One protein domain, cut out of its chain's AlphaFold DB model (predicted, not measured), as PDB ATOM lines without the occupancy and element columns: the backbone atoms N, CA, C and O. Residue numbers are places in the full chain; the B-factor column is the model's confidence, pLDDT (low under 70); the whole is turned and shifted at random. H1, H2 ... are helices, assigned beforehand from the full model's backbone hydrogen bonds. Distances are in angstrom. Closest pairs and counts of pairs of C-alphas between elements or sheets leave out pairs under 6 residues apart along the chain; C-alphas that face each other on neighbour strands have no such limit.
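AT A GLANCE: This is residues 8 to 79 of the 79 residues of a protein of Bifidobacterium longum subsp. longum (UniProt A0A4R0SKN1). The model is an open hook: short helix H1, then a bare link, then H2 as the base, and from a corner near the end of H2 the long helix H3 runs away as an arm. The middle is empty, and no two helices touch. The printed part has 72 residues with three named helices, H1, H2 and H3 in that order, no named strand, and the class all helix. The whole is extended, with a radius of gyration of the C-alphas of 21.4 A, and flat, with spans of 63 by 37 by 17 A.

HOW THE PARTS SIT: Start with H1, residues 8 to 16, which is apart from H2, residues 27 to 39, and also from H3, residues 44 to 78. Go on to H2 and H3, which are close but not clearly touching: their closest C-alphas, those of Ala 38 and Leu 44, are 7.5 A apart. Their lines stand about perpendicular, at 83 degrees. In H1 and H3 every O i to N i+4 pair is within hydrogen-bond range; in H2 8 of 9 are.

IN THESE COORDINATES: Find C-alpha 8 at (24.842, 24.144, -22.087); from there H1 runs 12.3 A to C-alpha 16. H2 begins at C-alpha 27, at (4.676, 10.070, -37.229), and runs 18.8 A to C-alpha 39. H3 runs 51.3 A from C-alpha 44 to C-alpha 78, at (17.094, 42.084, 10.603).

THE WHOLE: Look at Glu 28 and Ala 79 for the two C-alphas farthest apart, 63.8 A. The printed part has no cut. The link from H1 to H2 is short, with 10 residues, and that from H2 to H3 is tight, with 4. Residues 45 to 79 stand free, of which 45 to 78 belong to H3. The mean pLDDT of the printed part is 95.7; residue 79, the chain's last, is under 70.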
ATOM      1  N   LYS A   8      23.906  25.228 -21.749       97.19
ATOM      2  CA  LYS A   8      24.842  24.144 -22.087       97.19
ATOM      3  C   LYS A   8      24.387  23.339 -23.307       97.19
ATOM      4  O   LYS A   8      25.210  23.005 -24.152       97.19
ATOM      5  N   THR A   9      23.090  23.052 -23.407       96.06
ATOM      6  CA  THR A   9      22.507  22.341 -24.552       96.06
ATOM      7  C   THR A   9      22.524  23.218 -25.802       96.06
ATOM      8  O   THR A   9      22.827  22.723 -26.884       96.06
ATOM      9  N   LEU A  10      22.264  24.522 -25.656       95.94
ATOM     10  CA  LEU A  10      22.366  25.481 -26.759       95.94
ATOM     11  C   LEU A  10      23.797  25.553 -27.318       95.94
ATOM     12  O   LEU A  10      23.983  25.485 -28.529       95.94
ATOM     13  N   ASN A  11      24.804  25.624 -26.445       97.06
ATOM     14  CA  ASN A  11      26.212  25.651 -26.846       97.06
ATOM     15  C   ASN A  11      26.636  24.341 -27.525       97.06
ATOM     16  O   ASN A  11      27.338  24.379 -28.531       97.06
ATOM     17  N   ALA A  12      26.168  23.190 -27.028       97.31
ATOM     18  CA  ALA A  12      26.412  21.899 -27.673       97.31
ATOM     19  C   ALA A  12      25.799  21.836 -29.083       97.31
ATOM     20  O   ALA A  12      26.442  21.375 -30.024       97.31
ATOM     21  N   LEU A  13      24.582  22.366 -29.256       95.81
ATOM     22  CA  LEU A  13      23.957  22.466 -30.574       95.81
ATOM     23  C   LEU A  13      24.763  23.373 -31.522       95.81
ATOM     24  O   LEU A  13      24.884  23.045 -32.697       95.81
ATOM     25  N   ALA A  14      25.314  24.485 -31.031       95.00
ATOM     26  CA  ALA A  14      26.121  25.399 -31.841       95.00
ATOM     27  C   ALA A  14      27.477  24.803 -32.268       95.00
ATOM     28  O   ALA A  14      27.958  25.111 -33.355       95.00
ATOM     29  N   ASP A  15      28.080  23.966 -31.423       97.31
ATOM     30  CA  ASP A  15      29.376  23.328 -31.681       97.31
ATOM     31  C   ASP A  15      29.269  22.145 -32.659       97.31
ATOM     32  O   ASP A  15      30.046  22.046 -33.608       97.31
ATOM     33  N   HIS A  16      28.290  21.254 -32.460       96.62
ATOM     34  CA  HIS A  16      28.207  19.989 -33.210       96.62
ATOM     35  C   HIS A  16      26.778  19.530 -33.556       96.62
ATOM     36  O   HIS A  16      26.567  18.387 -33.967       96.62
ATOM     37  N   GLY A  17      25.777  20.394 -33.400       92.31
ATOM     38  CA  GLY A  17      24.403  20.122 -33.820       92.31
ATOM     39  C   GLY A  17      24.179  20.305 -35.322       92.31
ATOM     40  O   GLY A  17      24.916  21.017 -35.992       92.31
ATOM     41  N   ASN A  18      23.120  19.688 -35.862       91.31
ATOM     42  CA  ASN A  18      22.763  19.822 -37.284       91.31
ATOM     43  C   ASN A  18      21.489  20.650 -37.553       91.31
ATOM     44  O   ASN A  18      21.249  21.018 -38.699       91.31
ATOM     45  N   GLY A  19      20.671  20.938 -36.528       86.94
ATOM     46  CA  GLY A  19      19.455  21.761 -36.633       86.94
ATOM     47  C   GLY A  19      18.405  21.279 -37.646       86.94
ATOM     48  O   GLY A  19      17.511  22.048 -37.999       86.94
ATOM     49  N   ALA A  20      18.515  20.044 -38.143       88.50
ATOM     50  CA  ALA A  20      17.677  19.551 -39.226       88.50
ATOM     51  C   ALA A  20      16.230  19.307 -38.749       88.50
ATOM     52  O   ALA A  20      16.029  18.833 -37.627       88.50
ATOM     53  N   PRO A  21      15.211  19.580 -39.588       88.25
ATOM     54  CA  PRO A  21      13.836  19.191 -39.290       88.25
ATOM     55  C   PRO A  21      13.739  17.673 -39.103       88.25
ATOM     56  O   PRO A  21      14.093  16.913 -40.000       88.25
ATOM     57  N   SER A  22      13.262  17.237 -37.938       90.94
ATOM     58  CA  SER A  22      13.174  15.815 -37.576       90.94
ATOM     59  C   SER A  22      11.782  15.367 -37.132       90.94
ATOM     60  O   SER A  22      11.602  14.207 -36.789       90.94
ATOM     61  N   ILE A  23      10.793  16.269 -37.114       91.81
ATOM     62  CA  ILE A  23       9.426  15.942 -36.677       91.81
ATOM     63  C   ILE A  23       8.546  15.566 -37.868       91.81
ATOM     64  O   ILE A  23       7.896  14.521 -37.862       91.81
ATOM     65  N   GLU A  24       8.517  16.401 -38.906       92.88
ATOM     66  CA  GLU A  24       7.684  16.156 -40.084       92.88
ATOM     67  C   GLU A  24       8.089  14.848 -40.779       92.88
ATOM     68  O   GLU A  24       9.267  14.565 -40.967       92.88
ATOM     69  N   GLY A  25       7.095  14.033 -41.140       93.56
ATOM     70  CA  GLY A  25       7.307  12.747 -41.811       93.56
ATOM     71  C   GLY A  25       7.653  11.564 -40.897       93.56
ATOM     72  O   GLY A  25       7.743  10.451 -41.400       93.56
ATOM     73  N   THR A  26       7.786  11.752 -39.576       95.12
ATOM     74  CA  THR A  26       8.209  10.676 -38.642       95.12
ATOM     75  C   THR A  26       7.075  10.058 -37.811       95.12
ATOM     76  O   THR A  26       7.311   9.215 -36.943       95.12
ATOM     77  N   TYR A  27       5.824  10.457 -38.059       94.62
ATOM     78  CA  TYR A  27       4.676  10.070 -37.229       94.62
ATOM     79  C   TYR A  27       4.410   8.560 -37.223       94.62
ATOM     80  O   TYR A  27       4.213   7.987 -36.153       94.62
ATOM     81  N   GLU A  28       4.423   7.903 -38.387       96.62
ATOM     82  CA  GLU A  28       4.169   6.456 -38.472       96.62
ATOM     83  C   GLU A  28       5.224   5.648 -37.707       96.62
ATOM     84  O   GLU A  28       4.882   4.766 -36.917       96.62
ATOM     85  N   GLU A  29       6.503   5.998 -37.877       96.62
ATOM     86  CA  GLU A  29       7.611   5.379 -37.145       96.62
ATOM     87  C   GLU A  29       7.471   5.598 -35.632       96.62
ATOM     88  O   GLU A  29       7.585   4.651 -34.850       96.62
ATOM     89  N   SER A  30       7.140   6.824 -35.216       96.31
ATOM     90  CA  SER A  30       6.922   7.165 -33.807       96.31
ATOM     91  C   SER A  30       5.793   6.335 -33.186       96.31
ATOM     92  O   SER A  30       5.950   5.790 -32.093       96.31
ATOM     93  N   HIS A  31       4.672   6.166 -33.893       95.69
ATOM     94  CA  HIS A  31       3.569   5.316 -33.436       95.69
ATOM     95  C   HIS A  31       3.973   3.843 -33.331       95.69
ATOM     96  O   HIS A  31       3.618   3.181 -32.352       95.69
ATOM     97  N   ALA A  32       4.747   3.329 -34.288       97.06
ATOM     98  CA  ALA A  32       5.252   1.960 -34.232       97.06
ATOM     99  C   ALA A  32       6.159   1.732 -33.010       97.06
ATOM    100  O   ALA A  32       6.086   0.675 -32.383       97.06
ATOM    101  N   ILE A  33       6.978   2.721 -32.636       96.31
ATOM    102  CA  ILE A  33       7.804   2.661 -31.421       96.31
ATOM    103  C   ILE A  33       6.926   2.605 -30.169       96.31
ATOM    104  O   ILE A  33       7.138   1.736 -29.324       96.31
ATOM    105  N   ILE A  34       5.916   3.473 -30.058       95.62
ATOM    106  CA  ILE A  34       5.002   3.470 -28.905       95.62
ATOM    107  C   ILE A  34       4.255   2.134 -28.781       95.62
ATOM    108  O   ILE A  34       4.147   1.600 -27.678       95.62
ATOM    109  N   ASN A  35       3.809   1.542 -29.892       95.69
ATOM    110  CA  ASN A  35       3.155   0.231 -29.873       95.69
ATOM    111  C   ASN A  35       4.096  -0.883 -29.383       95.69
ATOM    112  O   ASN A  35       3.692  -1.712 -28.570       95.69
ATOM    113  N   LYS A  36       5.371  -0.862 -29.798       97.44
ATOM    114  CA  LYS A  36       6.384  -1.818 -29.314       97.44
ATOM    115  C   LYS A  36       6.619  -1.721 -27.807       97.44
ATOM    116  O   LYS A  36       6.897  -2.734 -27.176       97.44
ATOM    117  N   LEU A  37       6.495  -0.534 -27.206       96.44
ATOM    118  CA  LEU A  37       6.584  -0.402 -25.748       96.44
ATOM    119  C   LEU A  37       5.491  -1.230 -25.055       96.44
ATOM    120  O   LEU A  37       5.785  -1.942 -24.095       96.44
ATOM    121  N   ALA A  38       4.264  -1.212 -25.581       93.44
ATOM    122  CA  ALA A  38       3.166  -2.009 -25.042       93.44
ATOM    123  C   ALA A  38       3.408  -3.522 -25.196       93.44
ATOM    124  O   ALA A  38       3.124  -4.278 -24.268       93.44
ATOM    125  N   GLU A  39       3.993  -3.967 -26.316       95.81
ATOM    126  CA  GLU A  39       4.400  -5.372 -26.520       95.81
ATOM    127  C   GLU A  39       5.437  -5.837 -25.486       95.81
ATOM    128  O   GLU A  39       5.440  -6.998 -25.078       95.81
ATOM    129  N   LEU A  40       6.288  -4.922 -25.015       97.19
ATOM    130  CA  LEU A  40       7.262  -5.164 -23.949       97.19
ATOM    131  C   LEU A  40       6.658  -5.050 -22.536       97.19
ATOM    132  O   LEU A  40       7.384  -5.156 -21.549       97.19
ATOM    133  N   GLY A  41       5.345  -4.828 -22.423       96.00
ATOM    134  CA  GLY A  41       4.649  -4.653 -21.147       96.00
ATOM    135  C   GLY A  41       4.860  -3.281 -20.502       96.00
ATOM    136  O   GLY A  41       4.546  -3.105 -19.325       96.00
ATOM    137  N   ILE A  42       5.387  -2.301 -21.241       97.25
ATOM    138  CA  ILE A  42       5.552  -0.928 -20.758       97.25
ATOM    139  C   ILE A  42       4.238  -0.181 -20.989       97.25
ATOM    140  O   ILE A  42       3.875   0.155 -22.117       97.25
ATOM    141  N   ASN A  43       3.528   0.108 -19.901       96.12
ATOM    142  CA  ASN A  43       2.317   0.912 -19.946       96.12
ATOM    143  C   ASN A  43       2.670   2.405 -19.952       96.12
ATOM    144  O   ASN A  43       3.090   2.961 -18.938       96.12
ATOM    145  N   LEU A  44       2.464   3.062 -21.096       96.69
ATOM    146  CA  LEU A  44       2.742   4.489 -21.250       96.69
ATOM    147  C   LEU A  44       1.953   5.345 -20.249       96.69
ATOM    148  O   LEU A  44       2.503   6.320 -19.746       96.69
ATOM    149  N   LYS A  45       0.711   4.959 -19.916       96.88
ATOM    150  CA  LYS A  45      -0.116   5.702 -18.961       96.88
ATOM    151  C   LYS A  45       0.509   5.706 -17.566       96.88
ATOM    152  O   LYS A  45       0.632   6.761 -16.957       96.88
ATOM    153  N   ASP A  46       0.948   4.545 -17.086       97.75
ATOM    154  CA  ASP A  46       1.550   4.429 -15.753       97.75
ATOM    155  C   ASP A  46       2.860   5.228 -15.672       97.75
ATOM    156  O   ASP A  46       3.155   5.861 -14.657       97.75
ATOM    157  N   VAL A  47       3.634   5.246 -16.765       97.69
ATOM    158  CA  VAL A  47       4.850   6.063 -16.874       97.69
ATOM    159  C   VAL A  47       4.514   7.553 -16.818       97.69
ATOM    160  O   VAL A  47       5.142   8.282 -16.052       97.69
ATOM    161  N   THR A  48       3.532   8.017 -17.596       98.00
ATOM    162  CA  THR A  48       3.159   9.438 -17.615       98.00
ATOM    163  C   THR A  48       2.542   9.894 -16.297       98.00
ATOM    164  O   THR A  48       2.910  10.960 -15.815       98.00
ATOM    165  N   ASP A  49       1.688   9.074 -15.675       98.56
ATOM    166  CA  ASP A  49       1.088   9.370 -14.369       98.56
ATOM    167  C   ASP A  49       2.185   9.551 -13.303       98.56
ATOM    168  O   ASP A  49       2.154  10.489 -12.505       98.56
ATOM    169  N   LYS A  50       3.200   8.674 -13.317       98.44
ATOM    170  CA  LYS A  50       4.338   8.777 -12.402       98.44
ATOM    171  C   LYS A  50       5.180  10.026 -12.664       98.44
ATOM    172  O   LYS A  50       5.509  10.736 -11.718       98.44
ATOM    173  N   LEU A  51       5.525  10.298 -13.923       98.56
ATOM    174  CA  LEU A  51       6.329  11.470 -14.286       98.56
ATOM    175  C   LEU A  51       5.635  12.785 -13.912       98.56
ATOM    176  O   LEU A  51       6.306  13.719 -13.477       98.56
ATOM    177  N   GLU A  52       4.311  12.858 -14.048       98.56
ATOM    178  CA  GLU A  52       3.529  14.024 -13.634       98.56
ATOM    179  C   GLU A  52       3.592  14.230 -12.115       98.56
ATOM    180  O   GLU A  52       3.947  15.319 -11.655       98.56
ATOM    181  N   ALA A  53       3.318  13.178 -11.334       98.50
ATOM    182  CA  ALA A  53       3.363  13.246  -9.875       98.50
ATOM    183  C   ALA A  53       4.762  13.625  -9.355       98.50
ATOM    184  O   ALA A  53       4.896  14.525  -8.519       98.50
ATOM    185  N   ASP A  54       5.807  12.989  -9.893       98.56
ATOM    186  CA  ASP A  54       7.201  13.276  -9.545       98.56
ATOM    187  C   ASP A  54       7.587  14.712  -9.946       98.56
ATOM    188  O   ASP A  54       8.280  15.408  -9.196       98.56
ATOM    189  N   GLY A  55       7.101  15.191 -11.095       98.38
ATOM    190  CA  GLY A  55       7.316  16.556 -11.575       98.38
ATOM    191  C   GLY A  55       6.704  17.615 -10.656       98.38
ATOM    192  O   GLY A  55       7.384  18.576 -10.289       98.38
ATOM    193  N   VAL A  56       5.453  17.423 -10.222       98.50
ATOM    194  CA  VAL A  56       4.789  18.320  -9.258       98.50
ATOM    195  C   VAL A  56       5.545  18.339  -7.930       98.50
ATOM    196  O   VAL A  56       5.819  19.415  -7.393       98.50
ATOM    197  N   ALA A  57       5.944  17.172  -7.421       98.31
ATOM    198  CA  ALA A  57       6.711  17.079  -6.182       98.31
ATOM    199  C   ALA A  57       8.072  17.796  -6.286       98.31
ATOM    200  O   ALA A  57       8.463  18.532  -5.376       98.31
ATOM    201  N   ALA A  58       8.784  17.631  -7.406       98.38
ATOM    202  CA  ALA A  58      10.056  18.308  -7.653       98.38
ATOM    203  C   ALA A  58       9.895  19.833  -7.759       98.38
ATOM    204  O   ALA A  58      10.749  20.584  -7.271       98.38
ATOM    205  N   PHE A  59       8.794  20.294  -8.356       98.12
ATOM    206  CA  PHE A  59       8.482  21.714  -8.451       98.12
ATOM    207  C   PHE A  59       8.209  22.327  -7.071       98.12
ATOM    208  O   PHE A  59       8.837  23.326  -6.723       98.12
ATOM    209  N   ILE A  60       7.362  21.685  -6.254       98.25
ATOM    210  CA  ILE A  60       7.082  22.112  -4.870       98.25
ATOM    211  C   ILE A  60       8.378  22.177  -4.060       98.25
ATOM    212  O   ILE A  60       8.680  23.204  -3.460       98.25
ATOM    213  N   LYS A  61       9.208  21.130  -4.123       98.12
ATOM    214  CA  LYS A  61      10.495  21.101  -3.415       98.12
ATOM    215  C   LYS A  61      11.418  22.253  -3.828       98.12
ATOM    216  O   LYS A  61      12.108  22.828  -2.986       98.12
ATOM    217  N   SER A  62      11.457  22.578  -5.119       97.50
ATOM    218  CA  SER A  62      12.264  23.696  -5.624       97.50
ATOM    219  C   SER A  62      11.732  25.038  -5.116       97.50
ATOM    220  O   SER A  62      12.518  25.917  -4.775       97.50
ATOM    221  N   TRP A  63      10.410  25.182  -5.010       97.94
ATOM    222  CA  TRP A  63       9.769  26.370  -4.452       97.94
ATOM    223  C   TRP A  63      10.048  26.543  -2.955       97.94
ATOM    224  O   TRP A  63      10.423  27.633  -2.527       97.94
ATOM    225  N   ASP A  64       9.957  25.467  -2.175       98.00
ATOM    226  CA  ASP A  64      10.278  25.487  -0.743       98.00
ATOM    227  C   ASP A  64      11.729  25.923  -0.495       98.00
ATOM    228  O   ASP A  64      11.997  26.703   0.421       98.00
ATOM    229  N   SER A  65      12.664  25.486  -1.350       97.62
ATOM    230  CA  SER A  65      14.061  25.942  -1.300       97.62
ATOM    231  C   SER A  65      14.171  27.454  -1.500       97.62
ATOM    232  O   SER A  65      14.877  28.119  -0.748       97.62
ATOM    233  N   VAL A  66      13.445  28.012  -2.475       97.62
ATOM    234  CA  VAL A  66      13.438  29.461  -2.726       97.62
ATOM    235  C   VAL A  66      12.868  30.221  -1.528       97.62
ATOM    236  O   VAL A  66      13.437  31.234  -1.123       97.62
ATOM    237  N   LEU A  67      11.780  29.738  -0.923       97.81
ATOM    238  CA  LEU A  67      11.205  30.362   0.274       97.81
ATOM    239  C   LEU A  67      12.187  30.354   1.452       97.81
ATOM    240  O   LEU A  67      12.333  31.373   2.130       97.81
ATOM    241  N   ALA A  68      12.889  29.240   1.672       97.50
ATOM    242  CA  ALA A  68      13.901  29.128   2.719       97.50
ATOM    243  C   ALA A  68      15.084  30.088   2.490       97.50
ATOM    244  O   ALA A  68      15.550  30.736   3.434       97.50
ATOM    245  N   ASP A  69      15.536  30.230   1.243       97.38
ATOM    246  CA  ASP A  69      16.609  31.159   0.875       97.38
ATOM    247  C   ASP A  69      16.191  32.621   1.084       97.38
ATOM    248  O   ASP A  69      16.967  33.426   1.612       97.38
ATOM    249  N   VAL A  70      14.950  32.966   0.721       97.56
ATOM    250  CA  VAL A  70      14.381  34.303   0.947       97.56
ATOM    251  C   VAL A  70      14.262  34.599   2.441       97.56
ATOM    252  O   VAL A  70      14.698  35.667   2.873       97.56
ATOM    253  N   GLN A  71      13.747  33.659   3.241       97.12
ATOM    254  CA  GLN A  71      13.655  33.819   4.695       97.12
ATOM    255  C   GLN A  71      15.041  34.021   5.316       97.12
ATOM    256  O   GLN A  71      15.254  34.972   6.064       97.12
ATOM    257  N   SER A  72      16.016  33.205   4.910       97.00
ATOM    258  CA  SER A  72      17.412  33.360   5.328       97.00
ATOM    259  C   SER A  72      17.979  34.732   4.941       97.00
ATOM    260  O   SER A  72      18.830  35.279   5.639       97.00
ATOM    261  N   GLY A  73      17.538  35.298   3.815       96.69
ATOM    262  CA  GLY A  73      17.860  36.661   3.401       96.69
ATOM    263  C   GLY A  73      17.291  37.731   4.326       96.69
ATOM    264  O   GLY A  73      18.027  38.635   4.716       96.69
ATOM    265  N   ILE A  74      16.017  37.609   4.696       96.88
ATOM    266  CA  ILE A  74      15.332  38.526   5.619       96.88
ATOM    267  C   ILE A  74      16.006  38.506   6.994       96.88
ATOM    268  O   ILE A  74      16.321  39.564   7.540       96.88
ATOM    269  N   ASP A  75      16.291  37.318   7.523       96.88
ATOM    270  CA  ASP A  75      16.883  37.159   8.852       96.88
ATOM    271  C   ASP A  75      18.276  37.797   8.944       96.88
ATOM    272  O   ASP A  75      18.610  38.407   9.956       96.88
ATOM    273  N   ARG A  76      19.073  37.735   7.866       95.50
ATOM    274  CA  ARG A  76      20.391  38.396   7.804       95.50
ATOM    275  C   ARG A  76      20.324  39.920   7.861       95.50
ATOM    276  O   ARG A  76      21.294  40.528   8.293       95.50
ATOM    277  N   VAL A  77      19.251  40.530   7.359       94.19
ATOM    278  CA  VAL A  77      19.102  41.998   7.325       94.19
ATOM    279  C   VAL A  77      18.507  42.532   8.629       94.19
ATOM    280  O   VAL A  77      18.765  43.675   8.991       94.19
ATOM    281  N   ASN A  78      17.718  41.716   9.330       89.75
ATOM    282  CA  ASN A  78      17.094  42.084  10.603       89.75
ATOM    283  C   ASN A  78      18.005  41.883  11.831       89.75
ATOM    284  O   ASN A  78      17.607  42.267  12.932       89.75
ATOM    285  N   ALA A  79      19.177  41.263  11.654       69.06
ATOM    286  CA  ALA A  79      20.218  41.096  12.671       69.06
ATOM    287  C   ALA A  79      21.175  42.296  12.702       69.06
ATOM    288  O   ALA A  79      21.579  42.684  13.822       69.06
TER     289      ALA A  79